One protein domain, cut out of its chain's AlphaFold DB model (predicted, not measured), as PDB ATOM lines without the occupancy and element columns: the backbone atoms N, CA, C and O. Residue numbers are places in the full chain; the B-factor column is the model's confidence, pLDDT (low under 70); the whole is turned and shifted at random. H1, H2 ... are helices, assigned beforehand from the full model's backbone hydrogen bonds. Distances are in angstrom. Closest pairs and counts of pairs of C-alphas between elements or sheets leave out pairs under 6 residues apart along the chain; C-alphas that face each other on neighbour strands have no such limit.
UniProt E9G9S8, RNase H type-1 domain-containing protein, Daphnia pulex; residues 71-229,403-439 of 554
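This is residues 71 to 229 and 403 to 439 of the 554 residues of the protein "RNase H type-1 domain-containing protein" of Daphnia pulex (UniProt E9G9S8). H7 runs through the middle of this helical body, with H10 side by side with it and running the opposite way. H5 crosses one end of H7, where H6 and H11 pack beside the last turns of H10; H9 crosses H7 on another side, H8 packs on H9, and H1 lies far out. The printed part has 196 residues with eleven named helices, H1 to H11 in order, and no named strand: all helix, with packing mostly crossed. It is only just compact, close to loose, with a radius of gyration of the C-alphas of 19.2 A and spans of 56 by 38 by 31 A.

H1, residues 71 to 80, is close but not clearly touching to H2, residues 93 to 96 (C-alphas of Leu 78 and Leu 96, the closest, 7.1 A). H2 only just touches H5, residues 122 to 140, with 3 pairs of C-alphas within 8 A, the closest Met 95 and Ile 139 at 5.4 A. H3, residues 106 to 112, touches no helix. H4, residues 114 to 117, touches H7, residues 160 to 175, by its residues 164 to 168; the closest C-alphas, Ser 114 and Trp 164, are 5.5 A apart. Residues 133 to 140 of H5 touch H6, residues 148 to 155, at a steep tilt of 46 degrees, closest at C-alphas 136 and 151, 6.5 A. Residues 125 to 132 of H5 touch residues 160 to 161 of H7, about perpendicular at 75 degrees, closest at C-alphas 129 and 160, 6.0 A. H7, the hub, touches H9, residues 204 to 212, by its residues 165 to 172, about perpendicular at 81 degrees, closest at C-alphas 165 and 208, 6.9 A. H8, residues 182 to 192, touches H9 with C-alphas 191 and 206 closest, 6.5 A. H10, residues 403 to 424, touches H7 at a shallow tilt of 21 degrees, opposite ways, closest at C-alphas 170 and 407, 5.8 A. H11, residues 429 to 432, touches H6, closest at C-alphas 431 and 150, 5.7 A, and H10 only at the corner. Every O i to N i+4 pair is within hydrogen-bond range in H1, H3, H5, H6, H7 and H10, but 6 of 7 in H8 and 4 of 5 in H9.

H1 begins at C-alpha 71 (303.473, 304.972, 282.017). H5 is 26.4 A long, H7 22.4 A and H10 31.4 A; H11 ends at C-alpha 432 (295.117, 316.756, 246.579).

Residues 230 to 402 are not printed; C-alphas 229 and 403 are 18.8 A apart. Links H1 to H2 and H8 to H9 are long. Low pLDDT includes residues 221 to 229.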
ATOM      1  N   ILE A  71     304.527 305.399 282.968       71.12
ATOM      2  CA  ILE A  71     303.473 304.972 282.017       71.12
ATOM      3  C   ILE A  71     302.068 305.088 282.636       71.12
ATOM      4  O   ILE A  71     301.085 305.339 281.930       71.12
ATOM      5  N   GLN A  72     301.955 304.938 283.956       77.12
ATOM      6  CA  GLN A  72     300.694 305.101 284.682       77.12
ATOM      7  C   GLN A  72     300.239 306.566 284.661       77.12
ATOM      8  O   GLN A  72     299.075 306.843 284.368       77.12
ATOM      9  N   GLU A  73     301.157 307.513 284.873       74.06
ATOM     10  CA  GLU A  73     300.880 308.945 284.721       74.06
ATOM     11  C   GLU A  73     300.511 309.311 283.287       74.06
ATOM     12  O   GLU A  73     299.582 310.099 283.096       74.06
ATOM     13  N   LEU A  74     301.160 308.710 282.281       74.69
ATOM     14  CA  LEU A  74     300.775 308.880 280.878       74.69
ATOM     15  C   LEU A  74     299.352 308.407 280.621       74.69
ATOM     16  O   LEU A  74     298.541 309.164 280.094       74.69
ATOM     17  N   THR A  75     299.042 307.175 281.018       75.25
ATOM     18  CA  THR A  75     297.722 306.566 280.814       75.25
ATOM     19  C   THR A  75     296.634 307.391 281.504       75.25
ATOM     20  O   THR A  75     295.625 307.735 280.884       75.25
ATOM     21  N   ARG A  76     296.873 307.801 282.758       80.50
ATOM     22  CA  ARG A  76     295.975 308.682 283.514       80.50
ATOM     23  C   ARG A  76     295.788 310.022 282.804       80.50
ATOM     24  O   ARG A  76     294.650 310.427 282.574       80.50
ATOM     25  N   SER A  77     296.873 310.673 282.398       77.94
ATOM     26  CA  SER A  77     296.824 311.980 281.731       77.94
ATOM     27  C   SER A  77     296.097 311.910 280.388       77.94
ATOM     28  O   SER A  77     295.235 312.743 280.115       77.94
ATOM     29  N   LEU A  78     296.374 310.884 279.574       76.88
ATOM     30  CA  LEU A  78     295.699 310.653 278.295       76.88
ATOM     31  C   LEU A  78     294.190 310.461 278.483       76.88
ATOM     32  O   LEU A  78     293.414 311.043 277.725       76.88
ATOM     33  N   SER A  79     293.760 309.717 279.509       79.12
ATOM     34  CA  SER A  79     292.331 309.510 279.798       79.12
ATOM     35  C   SER A  79     291.593 310.819 280.121       79.12
ATOM     36  O   SER A  79     290.457 311.017 279.685       79.12
ATOM     37  N   GLN A  80     292.279 311.751 280.793       82.62
ATOM     38  CA  GLN A  80     291.742 313.039 281.236       82.62
ATOM     39  C   GLN A  80     291.767 314.124 280.148       82.62
ATOM     40  O   GLN A  80     291.179 315.190 280.330       82.62
ATOM     41  N   LEU A  81     292.413 313.879 279.000       80.69
ATOM     42  CA  LEU A  81     292.503 314.885 277.943       80.69
ATOM     43  C   LEU A  81     291.112 315.268 277.399       80.69
ATOM     44  O   LEU A  81     290.319 314.387 277.044       80.69
ATOM     45  N   PRO A  82     290.815 316.569 277.233       80.19
ATOM     46  CA  PRO A  82     289.540 317.009 276.686       80.19
ATOM     47  C   PRO A  82     289.410 316.614 275.214       80.19
ATOM     48  O   PRO A  82     290.276 316.906 274.391       80.19
ATOM     49  N   ASP A  83     288.279 315.999 274.876       77.56
ATOM     50  CA  ASP A  83     288.003 315.385 273.573       77.56
ATOM     51  C   ASP A  83     287.982 316.346 272.382       77.56
ATOM     52  O   ASP A  83     288.100 315.893 271.248       77.56
ATOM     53  N   LYS A  84     287.773 317.644 272.616       72.88
ATOM     54  CA  LYS A  84     287.612 318.664 271.564       72.88
ATOM     55  C   LYS A  84     288.861 319.523 271.352       72.88
ATOM     56  O   LYS A  84     288.828 320.444 270.540       72.88
ATOM     57  N   ALA A  85     289.926 319.281 272.114       74.12
ATOM     58  CA  ALA A  85     291.130 320.098 272.066       74.12
ATOM     59  C   ALA A  85     292.246 319.422 271.260       74.12
ATOM     60  O   ALA A  85     292.244 318.209 271.029       74.12
ATOM     61  N   MET A  86     293.213 320.231 270.837       72.12
ATOM     62  CA  MET A  86     294.464 319.757 270.254       72.12
ATOM     63  C   MET A  86     295.602 319.945 271.249       72.12
ATOM     64  O   MET A  86     295.651 320.964 271.942       72.12
ATOM     65  N   GLY A  87     296.532 318.994 271.268       61.12
ATOM     66  CA  GLY A  87     297.782 319.118 271.999       61.12
ATOM     67  C   GLY A  87     298.701 320.188 271.401       61.12
ATOM     68  O   GLY A  87     298.524 320.656 270.269       61.12
ATOM     69  N   LEU A  88     299.738 320.564 272.155       60.50
ATOM     70  CA  LEU A  88     300.802 321.469 271.689       60.50
ATOM     71  C   LEU A  88     301.549 320.917 270.461       60.50
ATOM     72  O   LEU A  88     302.088 321.672 269.648       60.50
ATOM     73  N   ASP A  89     301.547 319.597 270.314       57.00
ATOM     74  CA  ASP A  89     302.084 318.832 269.190       57.00
ATOM     75  C   ASP A  89     301.192 318.855 267.933       57.00
ATOM     76  O   ASP A  89     301.614 318.355 266.881       57.00
ATOM     77  N   ARG A  90     300.017 319.499 268.042       65.62
ATOM     78  CA  ARG A  90     298.946 319.638 267.042       65.62
ATOM     79  C   ARG A  90     298.215 318.341 266.712       65.62
ATOM     80  O   ARG A  90     297.466 318.318 265.737       65.62
ATOM     81  N   ILE A  91     298.394 317.298 267.518       67.94
ATOM     82  CA  ILE A  91     297.578 316.092 267.416       67.94
ATOM     83  C   ILE A  91     296.284 316.350 268.182       67.94
ATOM     84  O   ILE A  91     296.276 316.898 269.285       67.94
ATOM     85  N   HIS A  92     295.157 315.985 267.580       78.31
ATOM     86  CA  HIS A  92     293.874 316.076 268.261       78.31
ATOM     87  C   HIS A  92     293.862 315.131 269.472       78.31
ATOM     88  O   HIS A  92     294.277 313.982 269.358       78.31
ATOM     89  N   ASN A  93     293.357 315.555 270.627       79.38
ATOM     90  CA  ASN A  93     293.462 314.752 271.851       79.38
ATOM     91  C   ASN A  93     292.829 313.357 271.718       79.38
ATOM     92  O   ASN A  93     293.362 312.387 272.248       79.38
ATOM     93  N   ARG A  94     291.748 313.211 270.936       77.00
ATOM     94  CA  ARG A  94     291.174 311.884 270.623       77.00
ATOM     95  C   ARG A  94     292.124 310.955 269.872       77.00
ATOM     96  O   ARG A  94     292.062 309.753 270.065       77.00
ATOM     97  N   MET A  95     292.981 311.507 269.019       74.94
ATOM     98  CA  MET A  95     294.022 310.738 268.348       74.94
ATOM     99  C   MET A  95     295.109 310.308 269.337       74.94
ATOM    100  O   MET A  95     295.544 309.164 269.293       74.94
ATOM    101  N   LEU A  96     295.512 311.194 270.255       74.69
ATOM    102  CA  LEU A  96     296.501 310.870 271.291       74.69
ATOM    103  C   LEU A  96     296.016 309.770 272.239       74.69
ATOM    104  O   LEU A  96     296.806 308.918 272.628       74.69
ATOM    105  N   LYS A  97     294.715 309.727 272.546       76.62
ATOM    106  CA  LYS A  97     294.099 308.646 273.334       76.62
ATOM    107  C   LYS A  97     294.220 307.257 272.691       76.62
ATOM    108  O   LYS A  97     294.053 306.267 273.388       76.62
ATOM    109  N   ASN A  98     294.517 307.175 271.391       74.62
ATOM    110  CA  ASN A  98     294.745 305.907 270.689       74.62
ATOM    111  C   ASN A  98     296.205 305.424 270.782       74.62
ATOM    112  O   ASN A  98     296.550 304.430 270.142       74.62
ATOM    113  N   LEU A  99     297.080 306.137 271.499       70.00
ATOM    114  CA  LEU A  99     298.436 305.677 271.774       70.00
ATOM    115  C   LEU A  99     298.413 304.580 272.841       70.00
ATOM    116  O   LEU A  99     297.895 304.775 273.936       70.00
ATOM    117  N   ASN A 100     299.025 303.442 272.529       62.69
ATOM    118  CA  ASN A 100     299.284 302.378 273.496       62.69
ATOM    119  C   ASN A 100     300.538 302.721 274.326       62.69
ATOM    120  O   ASN A 100     301.417 303.435 273.833       62.69
ATOM    121  N   GLY A 101     300.665 302.159 275.536       55.81
ATOM    122  CA  GLY A 101     301.808 302.379 276.442       55.81
ATOM    123  C   GLY A 101     303.188 301.999 275.876       55.81
ATOM    124  O   GLY A 101     304.202 302.422 276.417       55.81
ATOM    125  N   GLU A 102     303.235 301.263 274.762       51.75
ATOM    126  CA  GLU A 102     304.461 300.874 274.046       51.75
ATOM    127  C   GLU A 102     304.993 301.940 273.071       51.75
ATOM    128  O   GLU A 102     306.057 301.758 272.484       51.75
ATOM    129  N   ASN A 103     304.270 303.046 272.861       56.97
ATOM    130  CA  ASN A 103     304.713 304.146 272.003       56.97
ATOM    131  C   ASN A 103     305.234 305.296 272.878       56.97
ATOM    132  O   ASN A 103     304.467 306.219 273.173       56.97
ATOM    133  N   PRO A 104     306.511 305.274 273.316       52.16
ATOM    134  CA  PRO A 104     307.073 306.367 274.096       52.16
ATOM    135  C   PRO A 104     307.008 307.685 273.313       52.16
ATOM    136  O   PRO A 104     306.785 307.708 272.099       52.16
ATOM    137  N   MET A 105     307.229 308.810 273.998       59.22
ATOM    138  CA  MET A 105     307.330 310.142 273.387       59.22
ATOM    139  C   MET A 105     308.596 310.268 272.505       59.22
ATOM    140  O   MET A 105     309.455 311.115 272.731       59.22
ATOM    141  N   ILE A 106     308.722 309.452 271.451       64.19
ATOM    142  CA  ILE A 106     309.869 309.429 270.528       64.19
ATOM    143  C   ILE A 106     310.057 310.818 269.904       64.19
ATOM    144  O   ILE A 106     311.178 311.290 269.725       64.19
ATOM    145  N   ARG A 107     308.946 311.518 269.643       71.88
ATOM    146  CA  ARG A 107     308.958 312.844 269.029       71.88
ATOM    147  C   ARG A 107     309.576 313.929 269.895       71.88
ATOM    148  O   ARG A 107     310.297 314.752 269.344       71.88
ATOM    149  N   SER A 108     309.324 313.959 271.204       69.69
ATOM    150  CA  SER A 108     309.969 314.957 272.069       69.69
ATOM    151  C   SER A 108     311.470 314.693 272.171       69.69
ATOM    152  O   SER A 108     312.249 315.637 272.051       69.69
ATOM    153  N   ALA A 109     311.865 313.420 272.290       68.62
ATOM    154  CA  ALA A 109     313.263 313.009 272.368       68.62
ATOM    155  C   ALA A 109     314.059 313.436 271.123       68.62
ATOM    156  O   ALA A 109     315.097 314.087 271.241       68.62
ATOM    157  N   TYR A 110     313.559 313.155 269.913       75.25
ATOM    158  CA  TYR A 110     314.284 313.560 268.705       75.25
ATOM    159  C   TYR A 110     314.089 315.036 268.328       75.25
ATOM    160  O   TYR A 110     314.946 315.594 267.642       75.25
ATOM    161  N   ASP A 111     312.992 315.697 268.729       80.00
ATOM    162  CA  ASP A 111     312.830 317.145 268.516       80.00
ATOM    163  C   ASP A 111     313.855 317.917 269.368       80.00
ATOM    164  O   ASP A 111     314.422 318.899 268.881       80.00
ATOM    165  N   TYR A 112     314.145 317.452 270.592       74.94
ATOM    166  CA  TYR A 112     315.210 317.993 271.446       74.94
ATOM    167  C   TYR A 112     316.583 317.919 270.760       74.94
ATOM    168  O   TYR A 112     317.275 318.929 270.651       74.94
ATOM    169  N   GLY A 113     316.932 316.756 270.199       69.88
ATOM    170  CA  GLY A 113     318.185 316.552 269.462       69.88
ATOM    171  C   GLY A 113     318.204 317.101 268.027       69.88
ATOM    172  O   GLY A 113     319.215 316.976 267.337       69.88
ATOM    173  N   SER A 114     317.110 317.697 267.538       78.56
ATOM    174  CA  SER A 114     316.934 318.035 266.113       78.56
ATOM    175  C   SER A 114     318.023 318.949 265.536       78.56
ATOM    176  O   SER A 114     318.421 318.789 264.381       78.56
ATOM    177  N   THR A 115     318.559 319.881 266.325       69.81
ATOM    178  CA  THR A 115     319.631 320.801 265.900       69.81
ATOM    179  C   THR A 115     320.933 320.082 265.548       69.81
ATOM    180  O   THR A 115     321.663 320.561 264.684       69.81
ATOM    181  N   ILE A 116     321.189 318.926 266.163       69.62
ATOM    182  CA  ILE A 116     322.345 318.059 265.895       69.62
ATOM    183  C   ILE A 116     321.980 317.010 264.836       69.62
ATOM    184  O   ILE A 116     322.705 316.809 263.866       69.62
ATOM    185  N   LEU A 117     320.813 316.374 264.977       70.44
ATOM    186  CA  LEU A 117     320.385 315.246 264.141       70.44
ATOM    187  C   LEU A 117     320.038 315.629 262.693       70.44
ATOM    188  O   LEU A 117     319.860 314.763 261.844       70.44
ATOM    189  N   THR A 118     319.964 316.912 262.361       70.81
ATOM    190  CA  THR A 118     319.642 317.393 261.006       70.81
ATOM    191  C   THR A 118     320.664 317.019 259.930       70.81
ATOM    192  O   THR A 118     320.295 317.028 258.752       70.81
ATOM    193  N   THR A 119     321.895 316.647 260.300       73.75
ATOM    194  CA  THR A 119     322.924 316.093 259.395       73.75
ATOM    195  C   THR A 119     322.916 314.563 259.308       73.75
ATOM    196  O   THR A 119     323.773 313.983 258.641       73.75
ATOM    197  N   ILE A 120     321.968 313.884 259.963       77.75
ATOM    198  CA  ILE A 120     321.930 312.422 259.988       77.75
ATOM    199  C   ILE A 120     321.786 311.840 258.563       77.75
ATOM    200  O   ILE A 120     321.029 312.379 257.746       77.75
ATOM    201  N   PRO A 121     322.460 310.718 258.240       82.38
ATOM    202  CA  PRO A 121     322.315 310.070 256.941       82.38
ATOM    203  C   PRO A 121     320.858 309.746 256.594       82.38
ATOM    204  O   PRO A 121     320.101 309.259 257.438       82.38
ATOM    205  N   LYS A 122     320.495 309.916 255.315       82.81
ATOM    206  CA  LYS A 122     319.133 309.696 254.795       82.81
ATOM    207  C   LYS A 122     318.531 308.353 255.235       82.81
ATOM    208  O   LYS A 122     317.406 308.327 255.714       82.81
ATOM    209  N   LYS A 123     319.309 307.264 255.183       83.50
ATOM    210  CA  LYS A 123     318.862 305.926 255.616       83.50
ATOM    211  C   LYS A 123     318.434 305.867 257.091       83.50
ATOM    212  O   LYS A 123     317.526 305.123 257.439       83.50
ATOM    213  N   ARG A 124     319.089 306.620 257.984       85.44
ATOM    214  CA  ARG A 124     318.726 306.669 259.414       85.44
ATOM    215  C   ARG A 124     317.513 307.572 259.646       85.44
ATOM    216  O   ARG A 124     316.639 307.212 260.427       85.44
ATOM    217  N   LEU A 125     317.423 308.692 258.927       84.31
ATOM    218  CA  LEU A 125     316.230 309.543 258.915       84.31
ATOM    219  C   LEU A 125     314.989 308.762 258.453       84.31
ATOM    220  O   LEU A 125     313.938 308.854 259.080       84.31
ATOM    221  N   GLU A 126     315.122 307.937 257.413       85.06
ATOM    222  CA  GLU A 126     314.043 307.077 256.919       85.06
ATOM    223  C   GLU A 126     313.538 306.104 257.992       85.06
ATOM    224  O   GLU A 126     312.332 305.889 258.078       85.06
ATOM    225  N   LYS A 127     314.412 305.567 258.858       85.25
ATOM    226  CA  LYS A 127     313.998 304.722 259.995       85.25
ATOM    227  C   LYS A 127     313.165 305.497 261.020       85.25
ATOM    228  O   LYS A 127     312.149 304.986 261.487       85.25
ATOM    229  N   LEU A 128     313.548 306.737 261.335       84.00
ATOM    230  CA  LEU A 128     312.761 307.605 262.223       84.00
ATOM    231  C   LEU A 128     311.399 307.944 261.609       84.00
ATOM    232  O   LEU A 128     310.373 307.880 262.284       84.00
ATOM    233  N   GLU A 129     311.366 308.252 260.312       86.69
ATOM    234  CA  GLU A 129     310.111 308.497 259.599       86.69
ATOM    235  C   GLU A 129     309.241 307.239 259.519       86.69
ATOM    236  O   GLU A 129     308.021 307.339 259.625       86.69
ATOM    237  N   GLN A 130     309.823 306.051 259.351       85.25
ATOM    238  CA  GLN A 130     309.090 304.784 259.404       85.25
ATOM    239  C   GLN A 130     308.443 304.576 260.776       85.25
ATOM    240  O   GLN A 130     307.244 304.297 260.823       85.25
ATOM    241  N   ALA A 131     309.190 304.789 261.865       84.38
ATOM    242  CA  ALA A 131     308.661 304.714 263.226       84.38
ATOM    243  C   ALA A 131     307.522 305.724 263.448       84.38
ATOM    244  O   ALA A 131     306.430 305.335 263.864       84.38
ATOM    245  N   GLN A 132     307.716 306.996 263.068       86.50
ATOM    246  CA  GLN A 132     306.662 308.015 263.148       86.50
ATOM    247  C   GLN A 132     305.420 307.585 262.357       86.50
ATOM    248  O   GLN A 132     304.311 307.618 262.877       86.50
ATOM    249  N   ASN A 133     305.582 307.149 261.106       87.81
ATOM    250  CA  ASN A 133     304.456 306.759 260.258       87.81
ATOM    251  C   ASN A 133     303.712 305.528 260.799       87.81
ATOM    252  O   ASN A 133     302.496 305.443 260.648       87.81
ATOM    253  N   GLN A 134     304.409 304.588 261.442       84.69
ATOM    254  CA  GLN A 134     303.781 303.441 262.099       84.69
ATOM    255  C   GLN A 134     302.918 303.875 263.293       84.69
ATOM    256  O   GLN A 134     301.787 303.406 263.444       84.69
ATOM    257  N   ILE A 135     303.402 304.834 264.085       83.88
ATOM    258  CA  ILE A 135     302.635 305.439 265.179       83.88
ATOM    259  C   ILE A 135     301.411 306.178 264.626       83.88
ATOM    260  O   ILE A 135     300.295 305.936 265.079       83.88
ATOM    261  N   LEU A 136     301.580 307.012 263.590       86.50
ATOM    262  CA  LEU A 136     300.463 307.745 262.978       86.50
ATOM    263  C   LEU A 136     299.383 306.800 262.437       86.50
ATOM    264  O   LEU A 136     298.198 307.071 262.617       86.50
ATOM    265  N   ARG A 137     299.766 305.670 261.829       88.19
ATOM    266  CA  ARG A 137     298.815 304.636 261.384       88.19
ATOM    267  C   ARG A 137     298.050 304.012 262.537       88.19
ATOM    268  O   ARG A 137     296.852 303.799 262.399       88.19
ATOM    269  N   THR A 138     298.712 303.757 263.662       85.00
ATOM    270  CA  THR A 138     298.073 303.227 264.876       85.00
ATOM    271  C   THR A 138     297.055 304.222 265.432       85.00
ATOM    272  O   THR A 138     295.908 303.851 265.706       85.00
ATOM    273  N   ILE A 139     297.450 305.499 265.492       83.75
ATOM    274  CA  ILE A 139     296.629 306.619 265.956       83.75
ATOM    275  C   ILE A 139     295.326 306.736 265.157       83.75
ATOM    276  O   ILE A 139     294.257 306.850 265.754       83.75
ATOM    277  N   ILE A 140     295.390 306.708 263.823       87.00
ATOM    278  CA  ILE A 140     294.192 306.854 262.974       87.00
ATOM    279  C   ILE A 140     293.524 305.507 262.635       87.00
ATOM    280  O   ILE A 140     292.408 305.467 262.127       87.00
ATOM    281  N   GLY A 141     294.191 304.392 262.943       87.69
ATOM    282  CA  GLY A 141     293.754 303.025 262.658       87.69
ATOM    283  C   GLY A 141     293.799 302.640 261.178       87.69
ATOM    284  O   GLY A 141     292.936 301.898 260.718       87.69
ATOM    285  N   CYS A 142     294.790 303.119 260.429       89.62
ATOM    286  CA  CYS A 142     294.968 302.827 259.002       89.62
ATOM    287  C   CYS A 142     295.941 301.665 258.734       89.62
ATOM    288  O   CYS A 142     296.720 301.266 259.600       89.62
ATOM    289  N   PHE A 143     295.921 301.138 257.507       88.00
ATOM    290  CA  PHE A 143     296.791 300.043 257.071       88.00
ATOM    291  C   PHE A 143     298.269 300.440 257.010       88.00
ATOM    292  O   PHE A 143     298.621 301.593 256.749       88.00
ATOM    293  N   LYS A 144     299.160 299.444 257.132       86.81
ATOM    294  CA  LYS A 144     300.616 299.609 256.934       86.81
ATOM    295  C   LYS A 144     300.965 300.210 255.566       86.81
ATOM    296  O   LYS A 144     301.916 300.980 255.462       86.81
ATOM    297  N   SER A 145     300.170 299.915 254.540       88.88
ATOM    298  CA  SER A 145     300.345 300.430 253.179       88.88
ATOM    299  C   SER A 145     299.843 301.866 252.984       88.88
ATOM    300  O   SER A 145     300.161 302.467 251.963       88.88
ATOM    301  N   THR A 146     299.085 302.443 253.930       91.31
ATOM    302  CA  THR A 146     298.493 303.783 253.773       91.31
ATOM    303  C   THR A 146     299.564 304.839 253.445       91.31
ATOM    304  O   THR A 146     300.605 304.861 254.121       91.31
ATOM    305  N   PRO A 147     299.342 305.719 252.445       91.69
ATOM    306  CA  PRO A 147     300.357 306.661 251.971       91.69
ATOM    307  C   PRO A 147     300.813 307.662 253.037       91.69
ATOM    308  O   PRO A 147     299.995 308.251 253.742       91.69
ATOM    309  N   LYS A 148     302.125 307.926 253.100       93.25
ATOM    310  CA  LYS A 148     302.742 308.841 254.082       93.25
ATOM    311  C   LYS A 148     302.131 310.247 254.033       93.25
ATOM    312  O   LYS A 148     301.723 310.770 255.061       93.25
ATOM    313  N   ALA A 149     301.994 310.814 252.830       94.19
ATOM    314  CA  ALA A 149     301.457 312.163 252.642       94.19
ATOM    315  C   ALA A 149     300.046 312.327 253.226       94.19
ATOM    316  O   ALA A 149     299.766 313.334 253.874       94.19
ATOM    317  N   LEU A 150     299.197 311.305 253.071       93.06
ATOM    318  CA  LEU A 150     297.870 311.270 253.680       93.06
ATOM    319  C   LEU A 150     297.972 311.269 255.209       93.06
ATOM    320  O   LEU A 150     297.335 312.101 255.845       93.06
ATOM    321  N   LEU A 151     298.810 310.404 255.799       91.94
ATOM    322  CA  LEU A 151     299.018 310.368 257.254       91.94
ATOM    323  C   LEU A 151     299.421 311.744 257.790       91.94
ATOM    324  O   LEU A 151     298.834 312.228 258.755       91.94
ATOM    325  N   ASN A 152     300.400 312.391 257.152       92.62
ATOM    326  CA  ASN A 152     300.904 313.694 257.575       92.62
ATOM    327  C   ASN A 152     299.823 314.785 257.493       92.62
ATOM    328  O   ASN A 152     299.667 315.566 258.432       92.62
ATOM    329  N   ILE A 153     299.060 314.827 256.398       91.94
ATOM    330  CA  ILE A 153     297.997 315.819 256.187       91.94
ATOM    331  C   ILE A 153     296.821 315.610 257.142       91.94
ATOM    332  O   ILE A 153     296.348 316.582 257.735       91.94
ATOM    333  N   GLU A 154     296.374 314.364 257.305       88.88
ATOM    334  CA  GLU A 154     295.220 314.011 258.135       88.88
ATOM    335  C   GLU A 154     295.488 314.233 259.626       88.88
ATOM    336  O   GLU A 154     294.623 314.709 260.361       88.88
ATOM    337  N   THR A 155     296.712 313.944 260.072       87.00
ATOM    338  CA  THR A 155     297.115 314.126 261.476       87.00
ATOM    339  C   THR A 155     297.633 315.532 261.774       87.00
ATOM    340  O   THR A 155     297.663 315.940 262.931       87.00
ATOM    341  N   GLY A 156     298.045 316.294 260.756       88.31
ATOM    342  CA  GLY A 156     298.717 317.582 260.943       88.31
ATOM    343  C   GLY A 156     300.158 317.460 261.433       88.31
ATOM    344  O   GLY A 156     300.712 318.426 261.971       88.31
ATOM    345  N   ILE A 157     300.771 316.291 261.257       88.38
ATOM    346  CA  ILE A 157     302.136 316.006 261.693       88.38
ATOM    347  C   ILE A 157     303.076 316.065 260.507       88.38
ATOM    348  O   ILE A 157     302.902 315.353 259.524       88.38
ATOM    349  N   TYR A 158     304.089 316.924 260.593       90.06
ATOM    350  CA  TYR A 158     305.093 317.042 259.540       90.06
ATOM    351  C   TYR A 158     305.936 315.763 259.419       90.06
ATOM    352  O   TYR A 158     306.166 315.079 260.423       90.06
ATOM    353  N   PRO A 159     306.465 315.465 258.222       91.19
ATOM    354  CA  PRO A 159     307.616 314.578 258.095       91.19
ATOM    355  C   PRO A 159     308.753 315.034 259.021       91.19
ATOM    356  O   PRO A 159     308.905 316.233 259.282       91.19
ATOM    357  N   VAL A 160     309.553 314.088 259.523       89.00
ATOM    358  CA  VAL A 160     310.574 314.352 260.556       89.00
ATOM    359  C   VAL A 160     311.552 315.432 260.090       89.00
ATOM    360  O   VAL A 160     311.813 316.389 260.817       89.00
ATOM    361  N   LYS A 161     312.013 315.358 258.834       86.88
ATOM    362  CA  LYS A 161     312.924 316.371 258.284       86.88
ATOM    363  C   LYS A 161     312.302 317.759 258.222       86.88
ATOM    364  O   LYS A 161     312.936 318.730 258.624       86.88
ATOM    365  N   ASP A 162     311.068 317.856 257.731       88.81
ATOM    366  CA  ASP A 162     310.369 319.135 257.606       88.81
ATOM    367  C   ASP A 162     310.098 319.732 259.002       88.81
ATOM    368  O   ASP A 162     310.199 320.944 259.197       88.81
ATOM    369  N   ARG A 163     309.827 318.896 260.014       89.00
ATOM    370  CA  ARG A 163     309.712 319.325 261.414       89.00
ATOM    371  C   ARG A 163     311.024 319.897 261.950       89.00
ATOM    372  O   ARG A 163     311.007 320.950 262.589       89.00
ATOM    373  N   TRP A 164     312.143 319.228 261.699       87.44
ATOM    374  CA  TRP A 164     313.454 319.687 262.153       87.44
ATOM    375  C   TRP A 164     313.906 320.959 261.447       87.44
ATOM    376  O   TRP A 164     314.416 321.857 262.110       87.44
ATOM    377  N   ASP A 165     313.634 321.096 260.145       85.31
ATOM    378  CA  ASP A 165     313.863 322.345 259.408       85.31
ATOM    379  C   ASP A 165     313.123 323.507 260.089       85.31
ATOM    380  O   ASP A 165     313.727 324.538 260.387       85.31
ATOM    381  N   GLN A 166     311.850 323.312 260.447       87.19
ATOM    382  CA  GLN A 166     311.073 324.312 261.180       87.19
ATOM    383  C   GLN A 166     311.681 324.657 262.550       87.19
ATOM    384  O   GLN A 166     311.682 325.821 262.957       87.19
ATOM    385  N   LEU A 167     312.142 323.655 263.305       86.50
ATOM    386  CA  LEU A 167     312.745 323.853 264.626       86.50
ATOM    387  C   LEU A 167     314.066 324.612 264.538       86.50
ATOM    388  O   LEU A 167     314.248 325.585 265.274       86.50
ATOM    389  N   ALA A 168     314.925 324.234 263.594       85.12
ATOM    390  CA  ALA A 168     316.176 324.918 263.312       85.12
ATOM    391  C   ALA A 168     315.929 326.389 262.949       85.12
ATOM    392  O   ALA A 168     316.557 327.283 263.513       85.12
ATOM    393  N   TYR A 169     314.944 326.675 262.092       83.69
ATOM    394  CA  TYR A 169     314.589 328.054 261.750       83.69
ATOM    395  C   TYR A 169     314.133 328.870 262.961       83.69
ATOM    396  O   TYR A 169     314.584 330.000 263.155       83.69
ATOM    397  N   ASN A 170     313.291 328.294 263.823       86.06
ATOM    398  CA  ASN A 170     312.866 328.966 265.051       86.06
ATOM    399  C   ASN A 170     314.049 329.250 265.981       86.06
ATOM    400  O   ASN A 170     314.078 330.297 266.626       86.06
ATOM    401  N   TYR A 171     315.006 328.323 266.061       86.25
ATOM    402  CA  TYR A 171     316.225 328.499 266.838       86.25
ATOM    403  C   TYR A 171     317.060 329.666 266.302       86.25
ATOM    404  O   TYR A 171     317.372 330.575 267.070       86.25
ATOM    405  N   PHE A 172     317.334 329.722 264.994       84.44
ATOM    406  CA  PHE A 172     318.129 330.806 264.402       84.44
ATOM    407  C   PHE A 172     317.458 332.176 264.524       84.44
ATOM    408  O   PHE A 172     318.132 333.152 264.845       84.44
ATOM    409  N   LEU A 173     316.132 332.258 264.358       83.06
ATOM    410  CA  LEU A 173     315.388 333.505 264.581       83.06
ATOM    411  C   LEU A 173     315.513 333.999 266.029       83.06
ATOM    412  O   LEU A 173     315.637 335.198 266.259       83.06
ATOM    413  N   ARG A 174     315.510 333.084 267.010       84.94
ATOM    414  CA  ARG A 174     315.745 333.429 268.423       84.94
ATOM    415  C   ARG A 174     317.187 333.826 268.682       84.94
ATOM    416  O   ARG A 174     317.407 334.746 269.461       84.94
ATOM    417  N   LEU A 175     318.138 333.120 268.074       83.75
ATOM    418  CA  LEU A 175     319.560 333.393 268.234       83.75
ATOM    419  C   LEU A 175     319.893 334.796 267.725       83.75
ATOM    420  O   LEU A 175     320.554 335.540 268.436       83.75
ATOM    421  N   ASN A 176     319.346 335.196 266.571       81.00
ATOM    422  CA  ASN A 176     319.570 336.515 265.969       81.00
ATOM    423  C   ASN A 176     319.236 337.705 266.898       81.00
ATOM    424  O   ASN A 176     319.753 338.805 266.746       81.00
ATOM    425  N   GLU A 177     318.368 337.490 267.883       77.75
ATOM    426  CA  GLU A 177     317.902 338.525 268.812       77.75
ATOM    427  C   GLU A 177     318.632 338.461 270.164       77.75
ATOM    428  O   GLU A 177     318.295 339.182 271.103       77.75
ATOM    429  N   LYS A 178     319.634 337.580 270.270       78.81
ATOM    430  CA  LYS A 178     320.425 337.321 271.473       78.81
ATOM    431  C   LYS A 178     321.923 337.335 271.141       78.81
ATOM    432  O   LYS A 178     322.553 336.281 271.214       78.81
ATOM    433  N   PRO A 179     322.512 338.503 270.815       77.62
ATOM    434  CA  PRO A 179     323.947 338.608 270.534       77.62
ATOM    435  C   PRO A 179     324.832 338.139 271.701       77.62
ATOM    436  O   PRO A 179     325.930 337.657 271.472       77.62
ATOM    437  N   TRP A 180     324.329 338.192 272.939       73.38
ATOM    438  CA  TRP A 180     325.007 337.681 274.139       73.38
ATOM    439  C   TRP A 180     325.010 336.145 274.266       73.38
ATOM    440  O   TRP A 180     325.567 335.609 275.223       73.38
ATOM    441  N   ASN A 181     324.303 335.415 273.397       80.12
ATOM    442  CA  ASN A 181     324.321 333.955 273.430       80.12
ATOM    443  C   ASN A 181     325.690 333.456 272.926       80.12
ATOM    444  O   ASN A 181     326.088 333.871 271.837       80.12
ATOM    445  N   PRO A 182     326.368 332.528 273.629       81.31
ATOM    446  CA  PRO A 182     327.683 332.027 273.214       81.31
ATOM    447  C   PRO A 182     327.728 331.477 271.780       81.31
ATOM    448  O   PRO A 182     328.724 331.640 271.084       81.31
ATOM    449  N   ALA A 183     326.634 330.883 271.297       82.69
ATOM    450  CA  ALA A 183     326.551 330.352 269.941       82.69
ATOM    451  C   ALA A 183     326.398 331.439 268.860       82.69
ATOM    452  O   ALA A 183     326.553 331.135 267.677       82.69
ATOM    453  N   TYR A 184     326.071 332.690 269.213       83.38
ATOM    454  CA  TYR A 184     325.807 333.754 268.237       83.38
ATOM    455  C   TYR A 184     327.031 334.027 267.365       83.38
ATOM    456  O   TYR A 184     326.933 333.941 266.143       83.38
ATOM    457  N   GLY A 185     328.178 334.305 267.995       80.94
ATOM    458  CA  GLY A 185     329.420 334.638 267.296       80.94
ATOM    459  C   GLY A 185     329.867 333.519 266.359       80.94
ATOM    460  O   GLY A 185     330.087 333.760 265.174       80.94
ATOM    461  N   THR A 186     329.884 332.277 266.854       83.62
ATOM    462  CA  THR A 186     330.255 331.093 266.065       83.62
ATOM    463  C   THR A 186     329.351 330.912 264.845       83.62
ATOM    464  O   THR A 186     329.837 330.734 263.731       83.62
ATOM    465  N   ILE A 187     328.027 330.985 265.015       82.31
ATOM    466  CA  ILE A 187     327.078 330.782 263.911       82.31
ATOM    467  C   ILE A 187     327.112 331.955 262.917       82.31
ATOM    468  O   ILE A 187     327.035 331.743 261.702       82.31
ATOM    469  N   GLN A 188     327.257 333.188 263.404       80.75
ATOM    470  CA  GLN A 188     327.417 334.374 262.563       80.75
ATOM    471  C   GLN A 188     328.681 334.270 261.701       80.75
ATOM    472  O   GLN A 188     328.634 334.508 260.492       80.75
ATOM    473  N   GLU A 189     329.800 333.872 262.300       79.38
ATOM    474  CA  GLU A 189     331.061 333.672 261.599       79.38
ATOM    475  C   GLU A 189     330.965 332.565 260.548       79.38
ATOM    476  O   GLU A 189     331.362 332.775 259.400       79.38
ATOM    477  N   LEU A 190     330.374 331.427 260.913       77.75
ATOM    478  CA  LEU A 190     330.109 330.313 260.005       77.75
ATOM    479  C   LEU A 190     329.259 330.743 258.799       77.75
ATOM    480  O   LEU A 190     329.481 330.270 257.689       77.75
ATOM    481  N   THR A 191     328.317 331.669 258.987       74.50
ATOM    482  CA  THR A 191     327.494 332.198 257.885       74.50
ATOM    483  C   THR A 191     328.298 333.117 256.959       74.50
ATOM    484  O   THR A 191     328.069 333.136 255.750       74.50
ATOM    485  N   ARG A 192     329.245 333.885 257.514       74.25
ATOM    486  CA  ARG A 192     330.051 334.866 256.770       74.25
ATOM    487  C   ARG A 192     331.200 334.222 255.999       74.25
ATOM    488  O   ARG A 192     331.495 334.634 254.878       74.25
ATOM    489  N   ARG A 193     331.881 333.250 256.612       70.88
ATOM    490  CA  ARG A 193     332.942 332.469 255.975       70.88
ATOM    491  C   ARG A 193     332.258 331.573 254.941       70.88
ATOM    492  O   ARG A 193     331.622 330.589 255.298       70.88
ATOM    493  N   GLN A 194     332.326 331.931 253.658       66.00
ATOM    494  CA  GLN A 194     331.838 331.089 252.557       66.00
ATOM    495  C   GLN A 194     332.742 329.856 252.399       66.00
ATOM    496  O   GLN A 194     333.439 329.689 251.404       66.00
ATOM    497  N   THR A 195     332.773 329.001 253.417       74.19
ATOM    498  CA  THR A 195     333.575 327.787 253.434       74.19
ATOM    499  C   THR A 195     332.938 326.756 252.511       74.19
ATOM    500  O   THR A 195     331.735 326.464 252.591       74.19
ATOM    501  N   THR A 196     333.758 326.189 251.633       77.44
ATOM    502  CA  THR A 196     333.420 325.008 250.848       77.44
ATOM    503  C   THR A 196     333.603 323.781 251.736       77.44
ATOM    504  O   THR A 196     334.695 323.470 252.206       77.44
ATOM    505  N   TRP A 197     332.499 323.100 252.031       78.44
ATOM    506  CA  TRP A 197     332.512 321.897 252.858       78.44
ATOM    507  C   TRP A 197     332.600 320.667 251.962       78.44
ATOM    508  O   TRP A 197     331.969 320.627 250.905       78.44
ATOM    509  N   LYS A 198     333.337 319.645 252.406       77.69
ATOM    510  CA  LYS A 198     333.316 318.329 251.758       77.69
ATOM    511  C   LYS A 198     331.893 317.755 251.776       77.69
ATOM    512  O   LYS A 198     331.075 318.084 252.644       77.69
ATOM    513  N   THR A 199     331.598 316.881 250.818       69.06
ATOM    514  CA  THR A 199     330.315 316.174 250.729       69.06
ATOM    515  C   THR A 199     329.993 315.492 252.060       69.06
ATOM    516  O   THR A 199     330.838 314.804 252.622       69.06
ATOM    517  N   ASN A 200     328.774 315.690 252.572       66.31
ATOM    518  CA  ASN A 200     328.305 315.194 253.878       66.31
ATOM    519  C   ASN A 200     329.020 315.762 255.122       66.31
ATOM    520  O   ASN A 200     328.759 315.300 256.227       66.31
ATOM    521  N   SER A 201     329.861 316.789 254.975       74.88
ATOM    522  CA  SER A 201     330.528 317.477 256.094       74.88
ATOM    523  C   SER A 201     330.019 318.902 256.312       74.88
ATOM    524  O   SER A 201     330.579 319.639 257.116       74.88
ATOM    525  N   THR A 202     328.970 319.319 255.591       78.12
ATOM    526  CA  THR A 202     328.360 320.640 255.799       78.12
ATOM    527  C   THR A 202     327.643 320.658 257.152       78.12
ATOM    528  O   THR A 202     326.734 319.846 257.349       78.12
ATOM    529  N   PRO A 203     327.968 321.590 258.066       79.31
ATOM    530  CA  PRO A 203     327.249 321.715 259.323       79.31
ATOM    531  C   PRO A 203     325.751 321.933 259.087       79.31
ATOM    532  O   PRO A 203     325.346 322.686 258.192       79.31
ATOM    533  N   ALA A 204     324.917 321.318 259.927       77.88
ATOM    534  CA  ALA A 204     323.463 321.481 259.891       77.88
ATOM    535  C   ALA A 204     323.060 322.957 259.828       77.88
ATOM    536  O   ALA A 204     322.280 323.364 258.966       77.88
ATOM    537  N   ALA A 205     323.658 323.768 260.705       77.94
ATOM    538  CA  ALA A 205     323.377 325.190 260.798       77.94
ATOM    539  C   ALA A 205     323.568 325.918 259.464       77.94
ATOM    540  O   ALA A 205     322.675 326.645 259.043       77.94
ATOM    541  N   ILE A 206     324.667 325.653 258.752       79.38
ATOM    542  CA  ILE A 206     324.939 326.233 257.430       79.38
ATOM    543  C   ILE A 206     323.860 325.840 256.423       79.38
ATOM    544  O   ILE A 206     323.382 326.678 255.660       79.38
ATOM    545  N   THR A 207     323.451 324.571 256.433       79.12
ATOM    546  CA  THR A 207     322.425 324.059 255.518       79.12
ATOM    547  C   THR A 207     321.092 324.781 255.720       79.12
ATOM    548  O   THR A 207     320.442 325.162 254.748       79.12
ATOM    549  N   HIS A 208     320.690 325.014 256.971       78.88
ATOM    550  CA  HIS A 208     319.468 325.757 257.289       78.88
ATOM    551  C   HIS A 208     319.601 327.257 257.015       78.88
ATOM    552  O   HIS A 208     318.680 327.861 256.470       78.88
ATOM    553  N   LEU A 209     320.741 327.859 257.351       77.19
ATOM    554  CA  LEU A 209     320.994 329.282 257.139       77.19
ATOM    555  C   LEU A 209     320.996 329.646 255.654       77.19
ATOM    556  O   LEU A 209     320.359 330.625 255.289       77.19
ATOM    557  N   ARG A 210     321.589 328.818 254.784       76.44
ATOM    558  CA  ARG A 210     321.525 329.004 253.320       76.44
ATOM    559  C   ARG A 210     320.095 328.982 252.777       76.44
ATOM    560  O   ARG A 210     319.814 329.649 251.791       76.44
ATOM    561  N   LYS A 211     319.188 328.224 253.402       74.25
ATOM    562  CA  LYS A 211     317.763 328.226 253.028       74.25
ATOM    563  C   LYS A 211     317.031 329.474 253.538       74.25
ATOM    564  O   LYS A 211     316.128 329.950 252.862       74.25
ATOM    565  N   LEU A 212     317.388 329.976 254.724       71.56
ATOM    566  CA  LEU A 212     316.769 331.159 255.340       71.56
ATOM    567  C   LEU A 212     317.221 332.476 254.705       71.56
ATOM    568  O   LEU A 212     316.408 333.372 254.499       71.56
ATOM    569  N   ASP A 213     318.514 332.596 254.433       70.25
ATOM    570  CA  ASP A 213     319.138 333.739 253.779       70.25
ATOM    571  C   ASP A 213     320.161 333.217 252.760       70.25
ATOM    572  O   ASP A 213     321.345 333.074 253.081       70.25
ATOM    573  N   PRO A 214     319.721 332.943 251.518       63.47
ATOM    574  CA  PRO A 214     320.597 332.474 250.444       63.47
ATOM    575  C   PRO A 214     321.766 333.419 250.157       63.47
ATOM    576  O   PRO A 214     322.798 332.991 249.649       63.47
ATOM    577  N   THR A 215     321.621 334.705 250.497       60.59
ATOM    578  CA  THR A 215     322.656 335.720 250.284       60.59
ATOM    579  C   THR A 215     323.675 335.786 251.424       60.59
ATOM    580  O   THR A 215     324.727 336.399 251.247       60.59
ATOM    581  N   GLY A 216     323.375 335.181 252.583       58.91
ATOM    582  CA  GLY A 216     324.227 335.112 253.779       58.91
ATOM    583  C   GLY A 216     324.581 336.457 254.427       58.91
ATOM    584  O   GLY A 216     325.351 336.497 255.385       58.91
ATOM    585  N   LYS A 217     324.064 337.573 253.900       58.06
ATOM    586  CA  LYS A 217     324.507 338.936 254.234       58.06
ATOM    587  C   LYS A 217     323.537 339.697 255.135       58.06
ATOM    588  O   LYS A 217     323.887 340.787 255.582       58.06
ATOM    589  N   LYS A 218     322.328 339.182 255.379       63.38
ATOM    590  CA  LYS A 218     321.236 339.948 256.008       63.38
ATOM    591  C   LYS A 218     320.638 339.294 257.246       63.38
ATOM    592  O   LYS A 218     319.980 339.996 258.009       63.38
ATOM    593  N   PHE A 219     320.836 337.990 257.454       71.19
ATOM    594  CA  PHE A 219     320.178 337.292 258.559       71.19
ATOM    595  C   PHE A 219     320.637 337.802 259.927       71.19
ATOM    596  O   PHE A 219     319.805 338.251 260.712       71.19
ATOM    597  N   PHE A 220     321.945 337.771 260.202       72.81
ATOM    598  CA  PHE A 220     322.487 338.264 261.466       72.81
ATOM    599  C   PHE A 220     322.685 339.774 261.426       72.81
ATOM    600  O   PHE A 220     323.424 340.291 260.585       72.81
ATOM    601  N   LYS A 221     322.057 340.490 262.363       66.88
ATOM    602  CA  LYS A 221     322.306 341.927 262.529       66.88
ATOM    603  C   LYS A 221     323.766 342.120 262.953       66.88
ATOM    604  O   LYS A 221     324.286 341.362 263.777       66.88
ATOM    605  N   ARG A 222     324.449 343.135 262.408       59.75
ATOM    606  CA  ARG A 222     325.710 343.582 263.019       59.75
ATOM    607  C   ARG A 222     325.373 344.006 264.454       59.75
ATOM    608  O   ARG A 222     324.437 344.797 264.603       59.75
ATOM    609  N   PRO A 223     326.053 343.472 265.484       55.16
ATOM    610  CA  PRO A 223     325.878 343.995 266.830       55.16
ATOM    611  C   PRO A 223     326.181 345.493 266.760       55.16
ATOM    612  O   PRO A 223     327.223 345.880 266.228       55.16
ATOM    613  N   SER A 224     325.236 346.347 267.168       50.31
ATOM    614  CA  SER A 224     325.555 347.770 267.238       50.31
ATOM    615  C   SER A 224     326.568 347.936 268.367       50.31
ATOM    616  O   SER A 224     326.458 347.285 269.404       50.31
ATOM    617  N   SER A 225     327.539 348.831 268.202       49.03
ATOM    618  CA  SER A 225     328.481 349.210 269.267       49.03
ATOM    619  C   SER A 225     327.785 349.728 270.540       49.03
ATOM    620  O   SER A 225     328.430 349.903 271.565       49.03
ATOM    621  N   GLN A 226     326.466 349.947 270.481       41.75
ATOM    622  CA  GLN A 226     325.598 350.417 271.556       41.75
ATOM    623  C   GLN A 226     324.623 349.354 272.086       41.75
ATOM    624  O   GLN A 226     323.752 349.700 272.878       41.75
ATOM    625  N   THR A 227     324.675 348.087 271.657       44.28
ATOM    626  CA  THR A 227     323.975 347.031 272.404       44.28
ATOM    627  C   THR A 227     324.881 346.624 273.549       44.28
ATOM    628  O   THR A 227     325.806 345.852 273.298       44.28
ATOM    629  N   PRO A 228     324.672 347.127 274.782       44.53
ATOM    630  CA  PRO A 228     325.439 346.615 275.891       44.53
ATOM    631  C   PRO A 228     325.198 345.107 275.952       44.53
ATOM    632  O   PRO A 228     324.074 344.626 275.764       44.53
ATOM    633  N   GLU A 229     326.282 344.375 276.177       50.00
ATOM    634  CA  GLU A 229     326.349 342.941 276.453       50.00
ATOM    635  C   GLU A 229     325.645 342.624 277.790       50.00
ATOM    636  O   GLU A 229     326.163 341.942 278.669       50.00
ATOM    637  N   VAL A 403     310.149 338.635 268.085       72.44
ATOM    638  CA  VAL A 403     310.706 337.370 267.599       72.44
ATOM    639  C   VAL A 403     309.626 336.295 267.502       72.44
ATOM    640  O   VAL A 403     309.623 335.499 266.567       72.44
ATOM    641  N   ARG A 404     308.680 336.273 268.447       73.50
ATOM    642  CA  ARG A 404     307.549 335.338 268.449       73.50
ATOM    643  C   ARG A 404     306.646 335.537 267.235       73.50
ATOM    644  O   ARG A 404     306.178 334.544 266.684       73.50
ATOM    645  N   GLN A 405     306.450 336.776 266.789       73.38
ATOM    646  CA  GLN A 405     305.692 337.092 265.580       73.38
ATOM    647  C   GLN A 405     306.447 336.639 264.326       73.38
ATOM    648  O   GLN A 405     305.865 335.957 263.489       73.38
ATOM    649  N   ASN A 406     307.756 336.899 264.237       78.56
ATOM    650  CA  ASN A 406     308.587 336.391 263.137       78.56
ATOM    651  C   ASN A 406     308.578 334.857 263.072       78.56
ATOM    652  O   ASN A 406     308.428 334.276 262.000       78.56
ATOM    653  N   ILE A 407     308.670 334.195 264.227       82.44
ATOM    654  CA  ILE A 407     308.548 332.741 264.351       82.44
ATOM    655  C   ILE A 407     307.160 332.268 263.912       82.44
ATOM    656  O   ILE A 407     307.060 331.260 263.222       82.44
ATOM    657  N   ALA A 408     306.085 332.956 264.302       82.12
ATOM    658  CA  ALA A 408     304.729 332.593 263.898       82.12
ATOM    659  C   ALA A 408     304.559 332.675 262.373       82.12
ATOM    660  O   ALA A 408     304.095 331.708 261.764       82.12
ATOM    661  N   THR A 409     305.027 333.761 261.754       82.38
ATOM    662  CA  THR A 409     305.039 333.937 260.294       82.38
ATOM    663  C   THR A 409     305.881 332.863 259.607       82.38
ATOM    664  O   THR A 409     305.406 332.197 258.690       82.38
ATOM    665  N   ALA A 410     307.103 332.610 260.087       83.38
ATOM    666  CA  ALA A 410     307.970 331.565 259.545       83.38
ATOM    667  C   ALA A 410     307.328 330.172 259.661       83.38
ATOM    668  O   ALA A 410     307.359 329.391 258.712       83.38
ATOM    669  N   LYS A 411     306.676 329.868 260.790       86.56
ATOM    670  CA  LYS A 411     305.927 328.618 260.981       86.56
ATOM    671  C   LYS A 411     304.744 328.498 260.020       86.56
ATOM    672  O   LYS A 411     304.486 327.386 259.560       86.56
ATOM    673  N   ALA A 412     304.026 329.587 259.744       87.00
ATOM    674  CA  ALA A 412     302.908 329.605 258.801       87.00
ATOM    675  C   ALA A 412     303.390 329.378 257.358       87.00
ATOM    676  O   ALA A 412     302.874 328.496 256.674       87.00
ATOM    677  N   ASN A 413     304.450 330.072 256.943       87.69
ATOM    678  CA  ASN A 413     305.074 329.877 255.632       87.69
ATOM    679  C   ASN A 413     305.594 328.444 255.471       87.69
ATOM    680  O   ASN A 413     305.294 327.779 254.483       87.69
ATOM    681  N   HIS A 414     306.294 327.925 256.483       88.56
ATOM    682  CA  HIS A 414     306.789 326.546 256.489       88.56
ATOM    683  C   HIS A 414     305.655 325.518 256.419       88.56
ATOM    684  O   HIS A 414     305.771 324.516 255.712       88.56
ATOM    685  N   LYS A 415     304.535 325.775 257.112       90.69
ATOM    686  CA  LYS A 415     303.317 324.957 257.013       90.69
ATOM    687  C   LYS A 415     302.812 324.926 255.572       90.69
ATOM    688  O   LYS A 415     302.557 323.833 255.082       90.69
ATOM    689  N   ASN A 416     302.704 326.078 254.910       91.06
ATOM    690  CA  ASN A 416     302.243 326.159 253.521       91.06
ATOM    691  C   ASN A 416     303.183 325.438 252.554       91.06
ATOM    692  O   ASN A 416     302.716 324.627 251.763       91.06
ATOM    693  N   ILE A 417     304.496 325.661 252.654       91.19
ATOM    694  CA  ILE A 417     305.488 324.990 251.798       91.19
ATOM    695  C   ILE A 417     305.403 323.471 251.967       91.19
ATOM    696  O   ILE A 417     305.304 322.737 250.985       91.19
ATOM    697  N   THR A 418     305.391 322.994 253.216       92.50
ATOM    698  CA  THR A 418     305.295 321.558 253.512       92.50
ATOM    699  C   THR A 418     303.972 320.985 253.015       92.50
ATOM    700  O   THR A 418     303.947 319.903 252.438       92.50
ATOM    701  N   PHE A 419     302.868 321.710 253.200       93.94
ATOM    702  CA  PHE A 419     301.556 321.273 252.744       93.94
ATOM    703  C   PHE A 419     301.505 321.131 251.220       93.94
ATOM    704  O   PHE A 419     301.109 320.078 250.732       93.94
ATOM    705  N   GLN A 420     301.994 322.126 250.475       94.00
ATOM    706  CA  GLN A 420     302.051 322.059 249.013       94.00
ATOM    707  C   GLN A 420     302.965 320.932 248.523       94.00
ATOM    708  O   GLN A 420     302.567 320.167 247.651       94.00
ATOM    709  N   LYS A 421     304.139 320.753 249.141       94.50
ATOM    710  CA  LYS A 421     305.047 319.629 248.856       94.50
ATOM    711  C   LYS A 421     304.355 318.270 249.019       94.50
ATOM    712  O   LYS A 421     304.516 317.396 248.177       94.50
ATOM    713  N   LEU A 422     303.582 318.077 250.090       94.50
ATOM    714  CA  LEU A 422     302.858 316.821 250.313       94.50
ATOM    715  C   LEU A 422     301.738 316.606 249.284       94.50
ATOM    716  O   LEU A 422     301.495 315.465 248.895       94.50
ATOM    717  N   LYS A 423     301.086 317.685 248.830       94.19
ATOM    718  CA  LYS A 423     300.060 317.626 247.781       94.19
ATOM    719  C   LYS A 423     300.644 317.246 246.424       94.19
ATOM    720  O   LYS A 423     300.097 316.368 245.771       94.19
ATOM    721  N   THR A 424     301.758 317.853 246.019       92.94
ATOM    722  CA  THR A 424     302.380 317.585 244.708       92.94
ATOM    723  C   THR A 424     303.008 316.195 244.613       92.94
ATOM    724  O   THR A 424     303.129 315.646 243.526       92.94
ATOM    725  N   GLN A 425     303.385 315.602 245.747       90.75
ATOM    726  CA  GLN A 425     303.975 314.261 245.817       90.75
ATOM    727  C   GLN A 425     302.938 313.133 245.931       90.75
ATOM    728  O   GLN A 425     303.315 311.977 246.125       90.75
ATOM    729  N   SER A 426     301.640 313.439 245.861       92.12
ATOM    730  CA  SER A 426     300.575 312.452 246.022       92.12
ATOM    731  C   SER A 426     299.565 312.521 244.886       92.12
ATOM    732  O   SER A 426     299.154 313.593 244.465       92.12
ATOM    733  N   THR A 427     299.110 311.353 244.448       90.69
ATOM    734  CA  THR A 427     297.980 311.197 243.523       90.69
ATOM    735  C   THR A 427     296.661 310.936 244.253       90.69
ATOM    736  O   THR A 427     295.608 310.848 243.629       90.69
ATOM    737  N   ASN A 428     296.688 310.796 245.583       91.31
ATOM    738  CA  ASN A 428     295.500 310.479 246.361       91.31
ATOM    739  C   ASN A 428     294.573 311.703 246.450       91.31
ATOM    740  O   ASN A 428     294.975 312.756 246.947       91.31
ATOM    741  N   MET A 429     293.314 311.545 246.034       89.56
ATOM    742  CA  MET A 429     292.334 312.632 246.022       89.56
ATOM    743  C   MET A 429     292.122 313.260 247.404       89.56
ATOM    744  O   MET A 429     291.990 314.475 247.495       89.56
ATOM    745  N   ALA A 430     292.152 312.490 248.495       90.25
ATOM    746  CA  ALA A 430     292.006 313.029 249.850       90.25
ATOM    747  C   ALA A 430     293.196 313.894 250.300       90.25
ATOM    748  O   ALA A 430     293.052 314.704 251.221       90.25
ATOM    749  N   VAL A 431     294.348 313.758 249.635       92.75
ATOM    750  CA  VAL A 431     295.505 314.649 249.780       92.75
ATOM    751  C   VAL A 431     295.367 315.871 248.869       92.75
ATOM    752  O   VAL A 431     295.487 317.003 249.339       92.75
ATOM    753  N   THR A 432     295.103 315.672 247.578       92.12
ATOM    754  CA  THR A 432     295.117 316.756 246.579       92.12
ATOM    755  C   THR A 432     293.934 317.720 246.716       92.12
ATOM    756  O   THR A 432     294.107 318.924 246.522       92.12
ATOM    757  N   SER A 433     292.766 317.239 247.148       88.62
ATOM    758  CA  SER A 433     291.580 318.069 247.442       88.62
ATOM    759  C   SER A 433     291.668 318.827 248.770       88.62
ATOM    760  O   SER A 433     290.859 319.705 249.050       88.62
ATOM    761  N   ARG A 434     292.653 318.515 249.620       88.62
ATOM    762  CA  ARG A 434     292.746 319.112 250.952       88.62
ATOM    763  C   ARG A 434     293.068 320.607 250.865       88.62
ATOM    764  O   ARG A 434     294.019 321.001 250.187       88.62
ATOM    765  N   GLU A 435     292.363 321.418 251.650       87.06
ATOM    766  CA  GLU A 435     292.659 322.854 251.815       87.06
ATOM    767  C   GLU A 435     293.441 323.184 253.085       87.06
ATOM    768  O   GLU A 435     294.136 324.197 253.149       87.06
ATOM    769  N   CYS A 436     293.359 322.328 254.104       83.50
ATOM    770  CA  CYS A 436     294.036 322.562 255.368       83.50
ATOM    771  C   CYS A 436     294.839 321.349 255.845       83.50
ATOM    772  O   CYS A 436     294.449 320.190 255.717       83.50
ATOM    773  N   PHE A 437     295.991 321.653 256.433       85.88
ATOM    774  CA  PHE A 437     296.863 320.683 257.079       85.88
ATOM    775  C   PHE A 437     296.453 320.513 258.546       85.88
ATOM    776  O   PHE A 437     296.500 321.498 259.301       85.88
ATOM    777  N   GLY A 438     296.085 319.291 258.938       84.56
ATOM    778  CA  GLY A 438     295.576 318.967 260.271       84.56
ATOM    779  C   GLY A 438     294.253 318.213 260.260       84.56
ATOM    780  O   GLY A 438     293.622 318.060 259.218       84.56
ATOM    781  N   TYR A 439     293.842 317.771 261.447       81.50
ATOM    782  CA  TYR A 439     292.603 317.033 261.676       81.50
ATOM    783  C   TYR A 439     291.361 317.787 261.198       81.50
ATOM    784  O   TYR A 439     291.153 318.950 261.558       81.50
TER     785      TYR A 439